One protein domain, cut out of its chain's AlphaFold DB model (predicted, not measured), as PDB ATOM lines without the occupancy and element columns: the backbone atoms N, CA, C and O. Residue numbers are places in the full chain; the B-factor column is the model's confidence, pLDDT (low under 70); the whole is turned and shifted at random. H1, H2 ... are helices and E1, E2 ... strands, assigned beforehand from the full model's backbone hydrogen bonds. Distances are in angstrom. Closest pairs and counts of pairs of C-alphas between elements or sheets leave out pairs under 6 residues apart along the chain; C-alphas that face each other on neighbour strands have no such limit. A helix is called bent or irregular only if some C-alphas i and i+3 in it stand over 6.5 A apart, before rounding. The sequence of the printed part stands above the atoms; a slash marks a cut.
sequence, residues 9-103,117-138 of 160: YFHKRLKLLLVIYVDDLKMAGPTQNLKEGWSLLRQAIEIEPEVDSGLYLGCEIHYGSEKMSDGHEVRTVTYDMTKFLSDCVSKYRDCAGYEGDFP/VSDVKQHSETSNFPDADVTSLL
ATOM      1  N   TYR A   9     126.764 175.787 153.777       84.62
ATOM      2  CA  TYR A   9     126.977 177.063 153.101       84.62
ATOM      3  C   TYR A   9     126.460 178.221 153.951       84.62
ATOM      4  O   TYR A   9     125.419 178.112 154.592       84.62
ATOM      5  N   PHE A  10     127.153 179.362 153.920       85.50
ATOM      6  CA  PHE A  10     126.733 180.563 154.642       85.50
ATOM      7  C   PHE A  10     126.523 181.753 153.701       85.50
ATOM      8  O   PHE A  10     127.457 182.254 153.068       85.50
ATOM      9  N   HIS A  11     125.292 182.252 153.642       87.00
ATOM     10  CA  HIS A  11     124.905 183.404 152.841       87.00
ATOM     11  C   HIS A  11     125.103 184.706 153.634       87.00
ATOM     12  O   HIS A  11     124.191 185.196 154.300       87.00
ATOM     13  N   LYS A  12     126.276 185.338 153.492       86.88
ATOM     14  CA  LYS A  12     126.700 186.522 154.275       86.88
ATOM     15  C   LYS A  12     125.672 187.664 154.356       86.88
ATOM     16  O   LYS A  12     125.430 188.175 155.442       86.88
ATOM     17  N   ARG A  13     125.060 188.062 153.229       90.75
ATOM     18  CA  ARG A  13     124.125 189.211 153.176       90.75
ATOM     19  C   ARG A  13     122.847 188.973 153.992       90.75
ATOM     20  O   ARG A  13     122.457 189.832 154.769       90.75
ATOM     21  N   LEU A  14     122.228 187.807 153.827       84.06
ATOM     22  CA  LEU A  14     121.014 187.402 154.541       84.06
ATOM     23  C   LEU A  14     121.292 186.748 155.903       84.06
ATOM     24  O   LEU A  14     120.363 186.542 156.677       84.06
ATOM     25  N   LYS A  15     122.562 186.455 156.211       86.50
ATOM     26  CA  LYS A  15     123.001 185.734 157.414       86.50
ATOM     27  C   LYS A  15     122.294 184.379 157.568       86.50
ATOM     28  O   LYS A  15     121.847 184.036 158.656       86.50
ATOM     29  N   LEU A  16     122.184 183.639 156.465       84.94
ATOM     30  CA  LEU A  16     121.539 182.325 156.428       84.94
ATOM     31  C   LEU A  16     122.589 181.219 156.352       84.94
ATOM     32  O   LEU A  16     123.526 181.315 155.558       84.94
ATOM     33  N   LEU A  17     122.411 180.173 157.144       86.38
ATOM     34  CA  LEU A  17     123.129 178.912 157.049       86.38
ATOM     35  C   LEU A  17     122.253 177.919 156.279       86.38
ATOM     36  O   LEU A  17     121.097 177.719 156.638       86.38
ATOM     37  N   LEU A  18     122.799 177.312 155.231       85.69
ATOM     38  CA  LEU A  18     122.148 176.277 154.437       85.69
ATOM     39  C   LEU A  18     122.933 174.978 154.575       85.69
ATOM     40  O   LEU A  18     124.127 174.945 154.273       85.69
ATOM     41  N   VAL A  19     122.251 173.919 154.993       86.56
ATOM     42  CA  VAL A  19     122.758 172.550 154.991       86.56
ATOM     43  C   VAL A  19     122.068 171.777 153.872       86.56
ATOM     44  O   VAL A  19     120.849 171.862 153.721       86.56
ATOM     45  N   ILE A  20     122.855 171.051 153.084       84.19
ATOM     46  CA  ILE A  20     122.402 170.232 151.958       84.19
ATOM     47  C   ILE A  20     122.898 168.806 152.177       84.19
ATOM     48  O   ILE A  20     124.110 168.566 152.230       84.19
ATOM     49  N   TYR A  21     121.964 167.863 152.271       79.44
ATOM     50  CA  TYR A  21     122.261 166.440 152.340       79.44
ATOM     51  C   TYR A  21     121.384 165.675 151.352       79.44
ATOM     52  O   TYR A  21     120.192 165.510 151.582       79.44
ATOM     53  N   VAL A  22     121.985 165.191 150.262       80.00
ATOM     54  CA  VAL A  22     121.261 164.539 149.156       80.00
ATOM     55  C   VAL A  22     120.089 165.430 148.704       80.00
ATOM     56  O   VAL A  22     120.348 166.511 148.179       80.00
ATOM     57  N   ASP A  23     118.842 165.022 148.952       76.19
ATOM     58  CA  ASP A  23     117.620 165.738 148.570       76.19
ATOM     59  C   ASP A  23     117.052 166.623 149.699       76.19
ATOM     60  O   ASP A  23     116.101 167.374 149.476       76.19
ATOM     61  N   ASP A  24     117.644 166.573 150.897       78.25
ATOM     62  CA  ASP A  24     117.177 167.299 152.074       78.25
ATOM     63  C   ASP A  24     117.918 168.630 152.248       78.25
ATOM     64  O   ASP A  24     119.152 168.703 152.335       78.25
ATOM     65  N   LEU A  25     117.136 169.703 152.358       84.31
ATOM     66  CA  LEU A  25     117.624 171.063 152.563       84.31
ATOM     67  C   LEU A  25     117.200 171.554 153.942       84.31
ATOM     68  O   LEU A  25     116.043 171.422 154.337       84.31
ATOM     69  N   LYS A  26     118.121 172.184 154.665       85.25
ATOM     70  CA  LYS A  26     117.828 172.819 155.950       85.25
ATOM     71  C   LYS A  26     118.405 174.215 155.995       85.25
ATOM     72  O   LYS A  26     119.592 174.403 155.739       85.25
ATOM     73  N   MET A  27     117.572 175.193 156.333       85.56
ATOM     74  CA  MET A  27     117.966 176.593 156.380       85.56
ATOM     75  C   MET A  27     117.708 177.183 157.761       85.56
ATOM     76  O   MET A  27     116.614 177.051 158.313       85.56
ATOM     77  N   ALA A  28     118.723 177.852 158.301       85.00
ATOM     78  CA  ALA A  28     118.666 178.544 159.579       85.00
ATOM     79  C   ALA A  28     119.147 179.989 159.431       85.00
ATOM     80  O   ALA A  28     120.097 180.274 158.700       85.00
ATOM     81  N   GLY A  29     118.509 180.911 160.140       82.62
ATOM     82  CA  GLY A  29     118.918 182.311 160.205       82.62
ATOM     83  C   GLY A  29     117.750 183.219 160.578       82.62
ATOM     84  O   GLY A  29     116.704 182.717 160.985       82.62
ATOM     85  N   PRO A  30     117.902 184.551 160.465       84.25
ATOM     86  CA  PRO A  30     116.867 185.487 160.892       84.25
ATOM     87  C   PRO A  30     115.520 185.201 160.216       84.25
ATOM     88  O   PRO A  30     115.468 185.118 158.987       84.25
ATOM     89  N   THR A  31     114.432 185.121 160.990       81.75
ATOM     90  CA  THR A  31     113.081 184.755 160.508       81.75
ATOM     91  C   THR A  31     112.652 185.545 159.272       81.75
ATOM     92  O   THR A  31     112.180 184.989 158.282       81.75
ATOM     93  N   GLN A  32     112.893 186.858 159.289       86.81
ATOM     94  CA  GLN A  32     112.575 187.770 158.184       86.81
ATOM     95  C   GLN A  32     113.318 187.447 156.874       86.81
ATOM     96  O   GLN A  32     112.813 187.744 155.794       86.81
ATOM     97  N   ASN A  33     114.489 186.809 156.960       89.19
ATOM     98  CA  ASN A  33     115.352 186.510 155.820       89.19
ATOM     99  C   ASN A  33     115.148 185.092 155.266       89.19
ATOM    100  O   ASN A  33     115.515 184.850 154.116       89.19
ATOM    101  N   LEU A  34     114.555 184.165 156.029       86.06
ATOM    102  CA  LEU A  34     114.320 182.783 155.581       86.06
ATOM    103  C   LEU A  34     113.467 182.734 154.313       86.06
ATOM    104  O   LEU A  34     113.817 182.050 153.355       86.06
ATOM    105  N   LYS A  35     112.391 183.528 154.266       89.75
ATOM    106  CA  LYS A  35     111.508 183.605 153.095       89.75
ATOM    107  C   LYS A  35     112.253 184.059 151.836       89.75
ATOM    108  O   LYS A  35     112.008 183.535 150.749       89.75
ATOM    109  N   GLU A  36     113.166 185.023 151.969       92.56
ATOM    110  CA  GLU A  36     114.012 185.457 150.851       92.56
ATOM    111  C   GLU A  36     114.993 184.348 150.446       92.56
ATOM    112  O   GLU A  36     115.127 184.063 149.258       92.56
ATOM    113  N   GLY A  37     115.617 183.673 151.416       91.31
ATOM    114  CA  GLY A  37     116.522 182.550 151.171       91.31
ATOM    115  C   GLY A  37     115.876 181.416 150.375       91.31
ATOM    116  O   GLY A  37     116.412 180.999 149.348       91.31
ATOM    117  N   TRP A  38     114.693 180.960 150.790       90.62
ATOM    118  CA  TRP A  38     113.946 179.925 150.071       90.62
ATOM    119  C   TRP A  38     113.469 180.383 148.691       90.62
ATOM    120  O   TRP A  38     113.458 179.594 147.749       90.62
ATOM    121  N   SER A  39     113.102 181.659 148.538       90.94
ATOM    122  CA  SER A  39     112.760 182.230 147.228       90.94
ATOM    123  C   SER A  39     113.944 182.187 146.256       90.94
ATOM    124  O   SER A  39     113.769 181.832 145.092       90.94
ATOM    125  N   LEU A  40     115.158 182.491 146.730       91.62
ATOM    126  CA  LEU A  40     116.376 182.408 145.919       91.62
ATOM    127  C   LEU A  40     116.688 180.968 145.498       91.62
ATOM    128  O   LEU A  40     117.034 180.740 144.342       91.62
ATOM    129  N   LEU A  41     116.525 179.994 146.400       89.56
ATOM    130  CA  LEU A  41     116.728 178.581 146.062       89.56
ATOM    131  C   LEU A  41     115.749 178.109 144.982       89.56
ATOM    132  O   LEU A  41     116.176 177.527 143.988       89.56
ATOM    133  N   ARG A  42     114.459 178.438 145.110       89.38
ATOM    134  CA  ARG A  42     113.420 178.056 144.134       89.38
ATOM    135  C   ARG A  42     113.615 178.642 142.735       89.38
ATOM    136  O   ARG A  42     113.041 178.135 141.778       89.38
ATOM    137  N   GLN A  43     114.393 179.717 142.595       89.69
ATOM    138  CA  GLN A  43     114.744 180.263 141.279       89.69
ATOM    139  C   GLN A  43     115.772 179.393 140.547       89.69
ATOM    140  O   GLN A  43     115.812 179.409 139.319       89.69
ATOM    141  N   ALA A  44     116.605 178.657 141.288       84.38
ATOM    142  CA  ALA A  44     117.697 177.860 140.740       84.38
ATOM    143  C   ALA A  44     117.376 176.360 140.672       84.38
ATOM    144  O   ALA A  44     117.861 175.677 139.771       84.38
ATOM    145  N   ILE A  45     116.580 175.845 141.613       84.75
ATOM    146  CA  ILE A  45     116.246 174.423 141.733       84.75
ATOM    147  C   ILE A  45     114.751 174.226 141.994       84.75
ATOM    148  O   ILE A  45     114.113 175.008 142.698       84.75
ATOM    149  N   GLU A  46     114.183 173.169 141.414       83.44
ATOM    150  CA  GLU A  46     112.786 172.789 141.626       83.44
ATOM    151  C   GLU A  46     112.680 172.001 142.930       83.44
ATOM    152  O   GLU A  46     113.062 170.836 143.003       83.44
ATOM    153  N   ILE A  47     112.215 172.681 143.974       83.12
ATOM    154  CA  ILE A  47     112.076 172.139 145.324       83.12
ATOM    155  C   ILE A  47     110.671 172.406 145.849       83.12
ATOM    156  O   ILE A  47     110.045 173.419 145.517       83.12
ATOM    157  N   GLU A  48     110.176 171.485 146.667       79.00
ATOM    158  CA  GLU A  48     108.900 171.648 147.351       79.00
ATOM    159  C   GLU A  48     108.940 172.830 148.341       79.00
ATOM    160  O   GLU A  48     110.013 173.356 148.663       79.00
ATOM    161  N   PRO A  49     107.778 173.330 148.793       80.44
ATOM    162  CA  PRO A  49     107.750 174.378 149.798       80.44
ATOM    163  C   PRO A  49     108.332 173.925 151.133       80.44
ATOM    164  O   PRO A  49     108.005 172.835 151.595       80.44
ATOM    165  N   GLU A  50     109.146 174.778 151.764       80.75
ATOM    166  CA  GLU A  50     109.669 174.509 153.098       80.75
ATOM    167  C   GLU A  50     108.535 174.219 154.080       80.75
ATOM    168  O   GLU A  50     107.481 174.863 154.068       80.75
ATOM    169  N   VAL A  51     108.771 173.234 154.936       73.44
ATOM    170  CA  VAL A  51     107.851 172.836 155.987       73.44
ATOM    171  C   VAL A  51     108.484 173.164 157.327       73.44
ATOM    172  O   VAL A  51     109.683 172.999 157.552       73.44
ATOM    173  N   ASP A  52     107.647 173.602 158.259       66.00
ATOM    174  CA  ASP A  52     108.058 173.760 159.656       66.00
ATOM    175  C   ASP A  52     108.203 172.390 160.353       66.00
ATOM    176  O   ASP A  52     108.575 172.294 161.520       66.00
ATOM    177  N   SER A  53     107.854 171.309 159.637       56.97
ATOM    178  CA  SER A  53     107.642 169.984 160.198       56.97
ATOM    179  C   SER A  53     108.896 169.448 160.867       56.97
ATOM    180  O   SER A  53     109.978 169.423 160.277       56.97
ATOM    181  N   GLY A  54     108.700 168.946 162.084       63.84
ATOM    182  CA  GLY A  54     109.744 168.394 162.925       63.84
ATOM    183  C   GLY A  54     110.218 167.012 162.491       63.84
ATOM    184  O   GLY A  54     110.269 166.128 163.327       63.84
ATOM    185  N   LEU A  55     110.536 166.803 161.213       67.94
ATOM    186  CA  LEU A  55     111.246 165.621 160.728       67.94
ATOM    187  C   LEU A  55     112.388 166.075 159.806       67.94
ATOM    188  O   LEU A  55     112.157 166.809 158.851       67.94
ATOM    189  N   TYR A  56     113.621 165.657 160.088       70.88
ATOM    190  CA  TYR A  56     114.796 165.902 159.238       70.88
ATOM    191  C   TYR A  56     115.741 164.705 159.337       70.88
ATOM    192  O   TYR A  56     116.089 164.307 160.445       70.88
ATOM    193  N   LEU A  57     116.135 164.111 158.203       73.25
ATOM    194  CA  LEU A  57     116.975 162.900 158.151       73.25
ATOM    195  C   LEU A  57     116.422 161.717 158.972       73.25
ATOM    196  O   LEU A  57     117.175 160.952 159.571       73.25
ATOM    197  N   GLY A  58     115.094 161.583 159.045       71.38
ATOM    198  CA  GLY A  58     114.431 160.561 159.865       71.38
ATOM    199  C   GLY A  58     114.393 160.859 161.369       71.38
ATOM    200  O   GLY A  58     113.800 160.078 162.108       71.38
ATOM    201  N   CYS A  59     114.970 161.980 161.819       76.00
ATOM    202  CA  CYS A  59     114.892 162.440 163.205       76.00
ATOM    203  C   CYS A  59     113.618 163.251 163.420       76.00
ATOM    204  O   CYS A  59     113.382 164.189 162.657       76.00
ATOM    205  N   GLU A  60     112.865 162.983 164.487       77.06
ATOM    206  CA  GLU A  60     111.882 163.937 165.001       77.06
ATOM    207  C   GLU A  60     112.619 165.147 165.606       77.06
ATOM    208  O   GLU A  60     113.588 165.005 166.351       77.06
ATOM    209  N   ILE A  61     112.217 166.357 165.227       74.88
ATOM    210  CA  ILE A  61     112.881 167.602 165.606       74.88
ATOM    211  C   ILE A  61     112.055 168.300 166.673       74.88
ATOM    212  O   ILE A  61     110.924 168.720 166.423       74.88
ATOM    213  N   HIS A  62     112.656 168.475 167.846       73.06
ATOM    214  CA  HIS A  62     112.049 169.180 168.967       73.06
ATOM    215  C   HIS A  62     112.773 170.497 169.212       73.06
ATOM    216  O   HIS A  62     113.987 170.528 169.414       73.06
ATOM    217  N   TYR A  63     112.017 171.591 169.213       73.19
ATOM    218  CA  TYR A  63     112.527 172.906 169.577       73.19
ATOM    219  C   TYR A  63     112.364 173.128 171.079       73.19
ATOM    220  O   TYR A  63     111.297 172.866 171.633       73.19
ATOM    221  N   GLY A  64     113.407 173.641 171.721       71.31
ATOM    222  CA  GLY A  64     113.393 174.007 173.132       71.31
ATOM    223  C   GLY A  64     114.087 175.339 173.385       71.31
ATOM    224  O   GLY A  64     114.614 175.975 172.467       71.31
ATOM    225  N   SER A  65     114.097 175.752 174.649       69.88
ATOM    226  CA  SER A  65     115.003 176.783 175.141       69.88
ATOM    227  C   SER A  65     115.753 176.272 176.363       69.88
ATOM    228  O   SER A  65     115.226 175.502 177.167       69.88
ATOM    229  N   GLU A  66     117.013 176.666 176.479       71.81
ATOM    230  CA  GLU A  66     117.861 176.359 177.621       71.81
ATOM    231  C   GLU A  66     118.511 177.646 178.118       71.81
ATOM    232  O   GLU A  66     118.811 178.557 177.347       71.81
ATOM    233  N   LYS A  67     118.721 177.742 179.429       73.88
ATOM    234  CA  LYS A  67     119.433 178.867 180.023       73.88
ATOM    235  C   LYS A  67     120.896 178.487 180.203       73.88
ATOM    236  O   LYS A  67     121.207 177.590 180.984       73.88
ATOM    237  N   MET A  68     121.784 179.187 179.507       71.94
ATOM    238  CA  MET A  68     123.222 179.005 179.661       71.94
ATOM    239  C   MET A  68     123.697 179.454 181.051       71.94
ATOM    240  O   MET A  68     123.029 180.214 181.760       71.94
ATOM    241  N   SER A  69     124.878 178.980 181.452       73.88
ATOM    242  CA  SER A  69     125.490 179.280 182.756       73.88
ATOM    243  C   SER A  69     125.755 180.772 182.989       73.88
ATOM    244  O   SER A  69     125.879 181.207 184.130       73.88
ATOM    245  N   ASP A  70     125.845 181.553 181.913       72.75
ATOM    246  CA  ASP A  70     125.997 183.011 181.916       72.75
ATOM    247  C   ASP A  70     124.658 183.767 182.053       72.75
ATOM    248  O   ASP A  70     124.638 184.991 182.177       72.75
ATOM    249  N   GLY A  71     123.536 183.044 182.090       71.94
ATOM    250  CA  GLY A  71     122.195 183.582 182.267       71.94
ATOM    251  C   GLY A  71     121.463 183.928 180.971       71.94
ATOM    252  O   GLY A  71     120.289 184.300 181.057       71.94
ATOM    253  N   HIS A  72     122.100 183.778 179.807       67.12
ATOM    254  CA  HIS A  72     121.454 183.980 178.514       67.12
ATOM    255  C   HIS A  72     120.544 182.797 178.157       67.12
ATOM    256  O   HIS A  72     120.885 181.637 178.385       67.12
ATOM    257  N   GLU A  73     119.369 183.091 177.601       70.44
ATOM    258  CA  GLU A  73     118.476 182.071 177.053       70.44
ATOM    259  C   GLU A  73     118.885 181.761 175.612       70.44
ATOM    260  O   GLU A  73     119.081 182.667 174.798       70.44
ATOM    261  N   VAL A  74     119.041 180.477 175.309       70.31
ATOM    262  CA  VAL A  74     119.404 179.975 173.986       70.31
ATOM    263  C   VAL A  74     118.317 179.046 173.479       70.31
ATOM    264  O   VAL A  74     117.727 178.278 174.236       70.31
ATOM    265  N   ARG A  75     118.049 179.102 172.176       64.38
ATOM    266  CA  ARG A  75     117.158 178.151 171.515       64.38
ATOM    267  C   ARG A  75     117.917 176.859 171.233       64.38
ATOM    268  O   ARG A  75     119.036 176.896 170.725       64.38
ATOM    269  N   THR A  76     117.294 175.727 171.522       66.94
ATOM    270  CA  THR A  76     117.853 174.395 171.284       66.94
ATOM    271  C   THR A  76     117.033 173.640 170.244       66.94
ATOM    272  O   THR A  76     115.840 173.894 170.046       66.94
ATOM    273  N   VAL A  77     117.701 172.728 169.538       69.69
ATOM    274  CA  VAL A  77     117.091 171.812 168.573       69.69
ATOM    275  C   VAL A  77     117.563 170.405 168.918       69.69
ATOM    276  O   VAL A  77     118.759 170.128 168.868       69.69
ATOM    277  N   THR A  78     116.632 169.522 169.263       72.50
ATOM    278  CA  THR A  78     116.907 168.114 169.555       72.50
ATOM    279  C   THR A  78     116.487 167.257 168.372       72.50
ATOM    280  O   THR A  78     115.375 167.409 167.869       72.50
ATOM    281  N   TYR A  79     117.377 166.361 167.949       74.62
ATOM    282  CA  TYR A  79     117.151 165.393 166.879       74.62
ATOM    283  C   TYR A  79     116.909 164.017 167.509       74.62
ATOM    284  O   TYR A  79     117.849 163.375 167.977       74.62
ATOM    285  N   ASP A  80     115.653 163.580 167.564       74.19
ATOM    286  CA  ASP A  80     115.255 162.304 168.154       74.19
ATOM    287  C   ASP A  80     115.076 161.219 167.079       74.19
ATOM    288  O   ASP A  80     114.156 161.256 166.265       74.19
ATOM    289  N   MET A  81     115.965 160.225 167.085       78.62
ATOM    290  CA  MET A  81     115.931 159.071 166.172       78.62
ATOM    291  C   MET A  81     115.226 157.840 166.754       78.62
ATOM    292  O   MET A  81     115.106 156.819 166.070       78.62
ATOM    293  N   THR A  82     114.770 157.899 168.007       74.88
ATOM    294  CA  THR A  82     114.343 156.724 168.784       74.88
ATOM    295  C   THR A  82     113.198 155.983 168.105       74.88
ATOM    296  O   THR A  82     113.232 154.759 167.959       74.88
ATOM    297  N   LYS A  83     112.193 156.724 167.636       72.25
ATOM    298  CA  LYS A  83     111.011 156.152 166.991       72.25
ATOM    299  C   LYS A  83     111.336 155.511 165.646       72.25
ATOM    300  O   LYS A  83     110.936 154.378 165.407       72.25
ATOM    301  N   PHE A  84     112.113 156.194 164.805       74.62
ATOM    302  CA  PHE A  84     112.526 155.653 163.510       74.62
ATOM    303  C   PHE A  84     113.319 154.353 163.678       74.62
ATOM    304  O   PHE A  84     113.039 153.359 163.010       74.62
ATOM    305  N   LEU A  85     114.269 154.334 164.617       76.19
ATOM    306  CA  LEU A  85     115.050 153.137 164.899       76.19
ATOM    307  C   LEU A  85     114.172 151.998 165.437       76.19
ATOM    308  O   LEU A  85     114.314 150.858 164.992       76.19
ATOM    309  N   SER A  86     113.238 152.307 166.340       75.81
ATOM    310  CA  SER A  86     112.280 151.330 166.875       75.81
ATOM    311  C   SER A  86     111.434 150.708 165.759       75.81
ATOM    312  O   SER A  86     111.296 149.485 165.698       75.81
ATOM    313  N   ASP A  87     110.945 151.521 164.820       77.75
ATOM    314  CA  ASP A  87     110.181 151.054 163.659       77.75
ATOM    315  C   ASP A  87     111.028 150.170 162.729       77.75
ATOM    316  O   ASP A  87     110.544 149.154 162.221       77.75
ATOM    317  N   CYS A  88     112.299 150.521 162.503       79.19
ATOM    318  CA  CYS A  88     113.232 149.700 161.729       79.19
ATOM    319  C   CYS A  88     113.454 148.328 162.373       79.19
ATOM    320  O   CYS A  88     113.398 147.311 161.682       79.19
ATOM    321  N   VAL A  89     113.670 148.293 163.689       79.06
ATOM    322  CA  VAL A  89     113.854 147.049 164.445       79.06
ATOM    323  C   VAL A  89     112.585 146.199 164.409       79.06
ATOM    324  O   VAL A  89     112.669 144.997 164.159       79.06
ATOM    325  N   SER A  90     111.410 146.811 164.582       74.69
ATOM    326  CA  SER A  90     110.123 146.115 164.479       74.69
ATOM    327  C   SER A  90     109.950 145.460 163.106       74.69
ATOM    328  O   SER A  90     109.716 144.259 163.021       74.69
ATOM    329  N   LYS A  91     110.158 146.218 162.021       81.44
ATOM    330  CA  LYS A  91     110.064 145.693 160.648       81.44
ATOM    331  C   LYS A  91     111.076 144.585 160.373       81.44
ATOM    332  O   LYS A  91     110.768 143.634 159.656       81.44
ATOM    333  N   TYR A  92     112.286 144.704 160.917       78.06
ATOM    334  CA  TYR A  92     113.298 143.662 160.783       78.06
ATOM    335  C   TYR A  92     112.847 142.355 161.441       78.06
ATOM    336  O   TYR A  92     112.989 141.303 160.824       78.06
ATOM    337  N   ARG A  93     112.256 142.409 162.644       74.62
ATOM    338  CA  ARG A  93     111.706 141.222 163.323       74.62
ATOM    339  C   ARG A  93     110.642 140.534 162.479       74.62
ATOM    340  O   ARG A  93     110.740 139.326 162.265       74.62
ATOM    341  N   ASP A  94     109.708 141.317 161.942       79.12
ATOM    342  CA  ASP A  94     108.632 140.816 161.083       79.12
ATOM    343  C   ASP A  94     109.187 140.098 159.845       79.12
ATOM    344  O   ASP A  94     108.719 139.023 159.477       79.12
ATOM    345  N   CYS A  95     110.227 140.658 159.216       78.81
ATOM    346  CA  CYS A  95     110.848 140.057 158.034       78.81
ATOM    347  C   CYS A  95     111.714 138.833 158.367       78.81
ATOM    348  O   CYS A  95     111.780 137.894 157.575       78.81
ATOM    349  N   ALA A  96     112.413 138.854 159.504       81.56
ATOM    350  CA  ALA A  96     113.334 137.798 159.916       81.56
ATOM    351  C   ALA A  96     112.627 136.605 160.583       81.56
ATOM    352  O   ALA A  96     113.265 135.579 160.808       81.56
ATOM    353  N   GLY A  97     111.335 136.733 160.914       78.94
ATOM    354  CA  GLY A  97     110.597 135.723 161.678       78.94
ATOM    355  C   GLY A  97     111.145 135.548 163.098       78.94
ATOM    356  O   GLY A  97     111.124 134.445 163.639       78.94
ATOM    357  N   TYR A  98     111.709 136.612 163.678       71.44
ATOM    358  CA  TYR A  98     112.309 136.574 165.009       71.44
ATOM    359  C   TYR A  98     111.248 136.856 166.079       71.44
ATOM    360  O   TYR A  98     110.794 137.989 166.219       71.44
ATOM    361  N   GLU A  99     110.887 135.829 166.850       65.69
ATOM    362  CA  GLU A  99     109.892 135.907 167.938       65.69
ATOM    363  C   GLU A  99     110.519 136.084 169.339       65.69
ATOM    364  O   GLU A  99     109.823 135.997 170.348       65.69
ATOM    365  N   GLY A 100     111.839 136.295 169.427       65.25
ATOM    366  CA  GLY A 100     112.551 136.445 170.701       65.25
ATOM    367  C   GLY A 100     112.518 137.867 171.275       65.25
ATOM    368  O   GLY A 100     112.340 138.853 170.554       65.25
ATOM    369  N   ASP A 101     112.764 137.979 172.580       60.12
ATOM    370  CA  ASP A 101     113.063 139.258 173.228       60.12
ATOM    371  C   ASP A 101     114.552 139.596 173.077       60.12
ATOM    372  O   ASP A 101     115.413 138.715 173.153       60.12
ATOM    373  N   PHE A 102     114.869 140.881 172.884       53.56
ATOM    374  CA  PHE A 102     116.260 141.319 173.007       53.56
ATOM    375  C   PHE A 102     116.692 141.232 174.477       53.56
ATOM    376  O   PHE A 102     115.864 141.479 175.362       53.56
ATOM    377  N   PRO A 103     117.971 140.918 174.749       51.94
ATOM    378  CA  PRO A 103     118.532 141.061 176.084       51.94
ATOM    379  C   PRO A 103     118.256 142.473 176.602       51.94
ATOM    380  O   PRO A 103     118.382 143.446 175.857       51.94
ATOM    381  N   VAL A 117     123.161 148.310 168.174       30.27
ATOM    382  CA  VAL A 117     122.918 149.753 168.286       30.27
ATOM    383  C   VAL A 117     123.134 150.111 169.747       30.27
ATOM    384  O   VAL A 117     122.202 150.169 170.536       30.27
ATOM    385  N   SER A 118     124.402 150.246 170.132       27.89
ATOM    386  CA  SER A 118     124.755 150.806 171.432       27.89
ATOM    387  C   SER A 118     124.360 152.276 171.439       27.89
ATOM    388  O   SER A 118     124.827 153.005 170.563       27.89
ATOM    389  N   ASP A 119     123.517 152.658 172.402       31.06
ATOM    390  CA  ASP A 119     123.265 154.019 172.884       31.06
ATOM    391  C   ASP A 119     123.693 155.114 171.897       31.06
ATOM    392  O   ASP A 119     124.848 155.565 171.883       31.06
ATOM    393  N   VAL A 120     122.754 155.581 171.069       33.88
ATOM    394  CA  VAL A 120     122.921 156.889 170.436       33.88
ATOM    395  C   VAL A 120     122.843 157.885 171.583       33.88
ATOM    396  O   VAL A 120     121.765 158.366 171.922       33.88
ATOM    397  N   LYS A 121     123.986 158.178 172.218       28.58
ATOM    398  CA  LYS A 121     124.111 159.362 173.063       28.58
ATOM    399  C   LYS A 121     123.574 160.507 172.224       28.58
ATOM    400  O   LYS A 121     124.175 160.835 171.201       28.58
ATOM    401  N   GLN A 122     122.419 161.039 172.627       37.06
ATOM    402  CA  GLN A 122     121.804 162.198 172.003       37.06
ATOM    403  C   GLN A 122     122.872 163.282 171.932       37.06
ATOM    404  O   GLN A 122     123.236 163.892 172.936       37.06
ATOM    405  N   HIS A 123     123.422 163.479 170.741       31.67
ATOM    406  CA  HIS A 123     124.216 164.651 170.455       31.67
ATOM    407  C   HIS A 123     123.208 165.784 170.283       31.67
ATOM    408  O   HIS A 123     122.639 165.977 169.211       31.67
ATOM    409  N   SER A 124     122.934 166.504 171.369       31.09
ATOM    410  CA  SER A 124     122.340 167.827 171.268       31.09
ATOM    411  C   SER A 124     123.413 168.762 170.714       31.09
ATOM    412  O   SER A 124     124.331 169.192 171.410       31.09
ATOM    413  N   GLU A 125     123.348 169.055 169.418       34.62
ATOM    414  CA  GLU A 125     124.127 170.153 168.856       34.62
ATOM    415  C   GLU A 125     123.415 171.468 169.187       34.62
ATOM    416  O   GLU A 125     122.388 171.825 168.609       34.62
ATOM    417  N   THR A 126     123.948 172.195 170.167       30.23
ATOM    418  CA  THR A 126     123.470 173.528 170.540       30.23
ATOM    419  C   THR A 126     123.985 174.539 169.518       30.23
ATOM    420  O   THR A 126     125.160 174.905 169.517       30.23
ATOM    421  N   SER A 127     123.120 175.009 168.619       35.59
ATOM    422  CA  SER A 127     123.456 176.109 167.713       35.59
ATOM    423  C   SER A 127     122.950 177.439 168.280       35.59
ATOM    424  O   SER A 127     121.745 177.683 168.307       35.59
ATOM    425  N   ASN A 128     123.866 178.305 168.722       31.75
ATOM    426  CA  ASN A 128     123.545 179.623 169.280       31.75
ATOM    427  C   ASN A 128     123.037 180.590 168.203       31.75
ATOM    428  O   ASN A 128     123.828 181.272 167.548       31.75
ATOM    429  N   PHE A 129     121.718 180.696 168.058       39.91
ATOM    430  CA  PHE A 129     121.092 181.729 167.240       39.91
ATOM    431  C   PHE A 129     119.876 182.337 167.961       39.91
ATOM    432  O   PHE A 129     118.773 181.806 167.846       39.91
ATOM    433  N   PRO A 130     120.055 183.446 168.705       35.19
ATOM    434  CA  PRO A 130     119.013 184.003 169.576       35.19
ATOM    435  C   PRO A 130     117.754 184.490 168.832       35.19
ATOM    436  O   PRO A 130     116.694 184.534 169.438       35.19
ATOM    437  N   ASP A 131     117.853 184.770 167.524       33.25
ATOM    438  CA  ASP A 131     116.741 185.231 166.668       33.25
ATOM    439  C   ASP A 131     116.546 184.368 165.402       33.25
ATOM    440  O   ASP A 131     115.978 184.837 164.410       33.25
ATOM    441  N   ALA A 132     117.090 183.143 165.359       43.81
ATOM    442  CA  ALA A 132     116.946 182.304 164.171       43.81
ATOM    443  C   ALA A 132     115.797 181.314 164.291       43.81
ATOM    444  O   ALA A 132     115.693 180.564 165.264       43.81
ATOM    445  N   ASP A 133     115.002 181.268 163.229       52.34
ATOM    446  CA  ASP A 133     114.134 180.143 162.931       52.34
ATOM    447  C   ASP A 133     114.880 179.123 162.072       52.34
ATOM    448  O   ASP A 133     115.847 179.436 161.365       52.34
ATOM    449  N   VAL A 134     114.435 177.877 162.173       54.75
ATOM    450  CA  VAL A 134     114.975 176.746 161.430       54.75
ATOM    451  C   VAL A 134     113.828 176.151 160.642       54.75
ATOM    452  O   VAL A 134     112.813 175.772 161.211       54.75
ATOM    453  N   THR A 135     114.003 176.061 159.331       48.03
ATOM    454  CA  THR A 135     113.020 175.453 158.430       48.03
ATOM    455  C   THR A 135     113.709 174.356 157.640       48.03
ATOM    456  O   THR A 135     114.892 174.473 157.299       48.03
ATOM    457  N   SER A 136     112.993 173.262 157.401       46.72
ATOM    458  CA  SER A 136     113.536 172.095 156.710       46.72
ATOM    459  C   SER A 136     112.652 171.751 155.519       46.72
ATOM    460  O   SER A 136     111.460 172.045 155.494       46.72
ATOM    461  N   LEU A 137     113.246 171.128 154.516       38.91
ATOM    462  CA  LEU A 137     112.531 170.526 153.411       38.91
ATOM    463  C   LEU A 137     112.935 169.059 153.332       38.91
ATOM    464  O   LEU A 137     114.124 168.766 153.204       38.91
ATOM    465  N   LEU A 138     111.939 168.177 153.395       42.78
ATOM    466  CA  LEU A 138     112.088 166.755 153.116       42.78
ATOM    467  C   LEU A 138     111.783 166.534 151.634       42.78
ATOM    468  O   LEU A 138     110.637 166.688 151.214       42.78
TER     469      LEU A 138
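This is residues 9 to 103 and 117 to 138 of the 160 residues of the protein "Hypothetical protein" of Symbiodinium necroappetens (UniProt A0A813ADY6). A four-stranded antiparallel sheet, E1 E2 E3 E6, has the helix H1 over one face, and a separate long hairpin, E4 and E5, makes a second part. From the end of E5 the helix H2 runs away from both, its residues 91 to 96 sticking out, and it lengthens the whole at one end. The printed part has 117 residues with two named helices and six named strands, in the order E1 E2 E3 H1 E4 E5 H2 E6; the class is mixed, helices and strands. It is loose, with a radius of gyration of the C-alphas of 18.0 A, and flat, spanning 57 by 43 by 19 A.

The larger sheet runs E1, residues 9 to 11, E2, residues 16 to 21, E3, residues 24 to 30, and E6, residues 132 to 137. E1, E2 and E3 form a meander, each strand the antiparallel neighbour of the one before. N 9 and O 18 are 2.8 A apart across the hairpin of E1 and E2, and N 19 and O 26 are 2.8 A apart across the hairpin of E2 and E3, both within hydrogen-bond range. E6 is an edge strand antiparallel to E3, with N 27 and O 135 at 2.9 A. H1, residues 31 to 44, is on one face of this sheet, in two layers, one of helix and one of strands. Its height over the sheet is 9.2 A, and it runs slantwise to the strands, at 37 degrees to E2 on the local plane. Its closest C-alphas to E2 are those of Gly 37 and Leu 16, 7.3 A apart. E4, residues 59 to 67, and E5, residues 73 to 80, form an antiparallel hairpin, with N 62 and O 78 at 2.9 A. E5 and E6 are only just apart, 8.4 A at the closest. H2, residues 82 to 96, is not on the larger sheet; its closest C-alpha to E4 is that of Phe 84, 7.2 A from that of Cys 59. Every O i to N i+4 pair is within hydrogen-bond range in H2, and 7 of 10 in H1.

E1 begins at C-alpha 9, (126.977, 177.063, 153.101). E3 measures 20.2 A from first to last C-alpha, E4 23.9 A and E5 21.9 A. H1 measures 21.4 A and is only just irregular, with C-alphas 32 and 35 6.7 A apart. H2 measures 20.9 A and ends at C-alpha 96, (113.334, 137.798, 159.916). E6 ends at C-alpha 137, (112.531, 170.526, 153.411).

The two C-alphas farthest apart, those of Arg 13 and Glu 99, are 57.1 A apart. Residues 104 to 116 are not printed, and C-alphas 103 and 117 are 12.5 A apart across that cut. The link from H1 to E4 is long, 14 residues. The mean pLDDT of the printed part is 70.2; residues 99 to 103 and 117 to 138 are among those under 70, and E6 has a mean of 47.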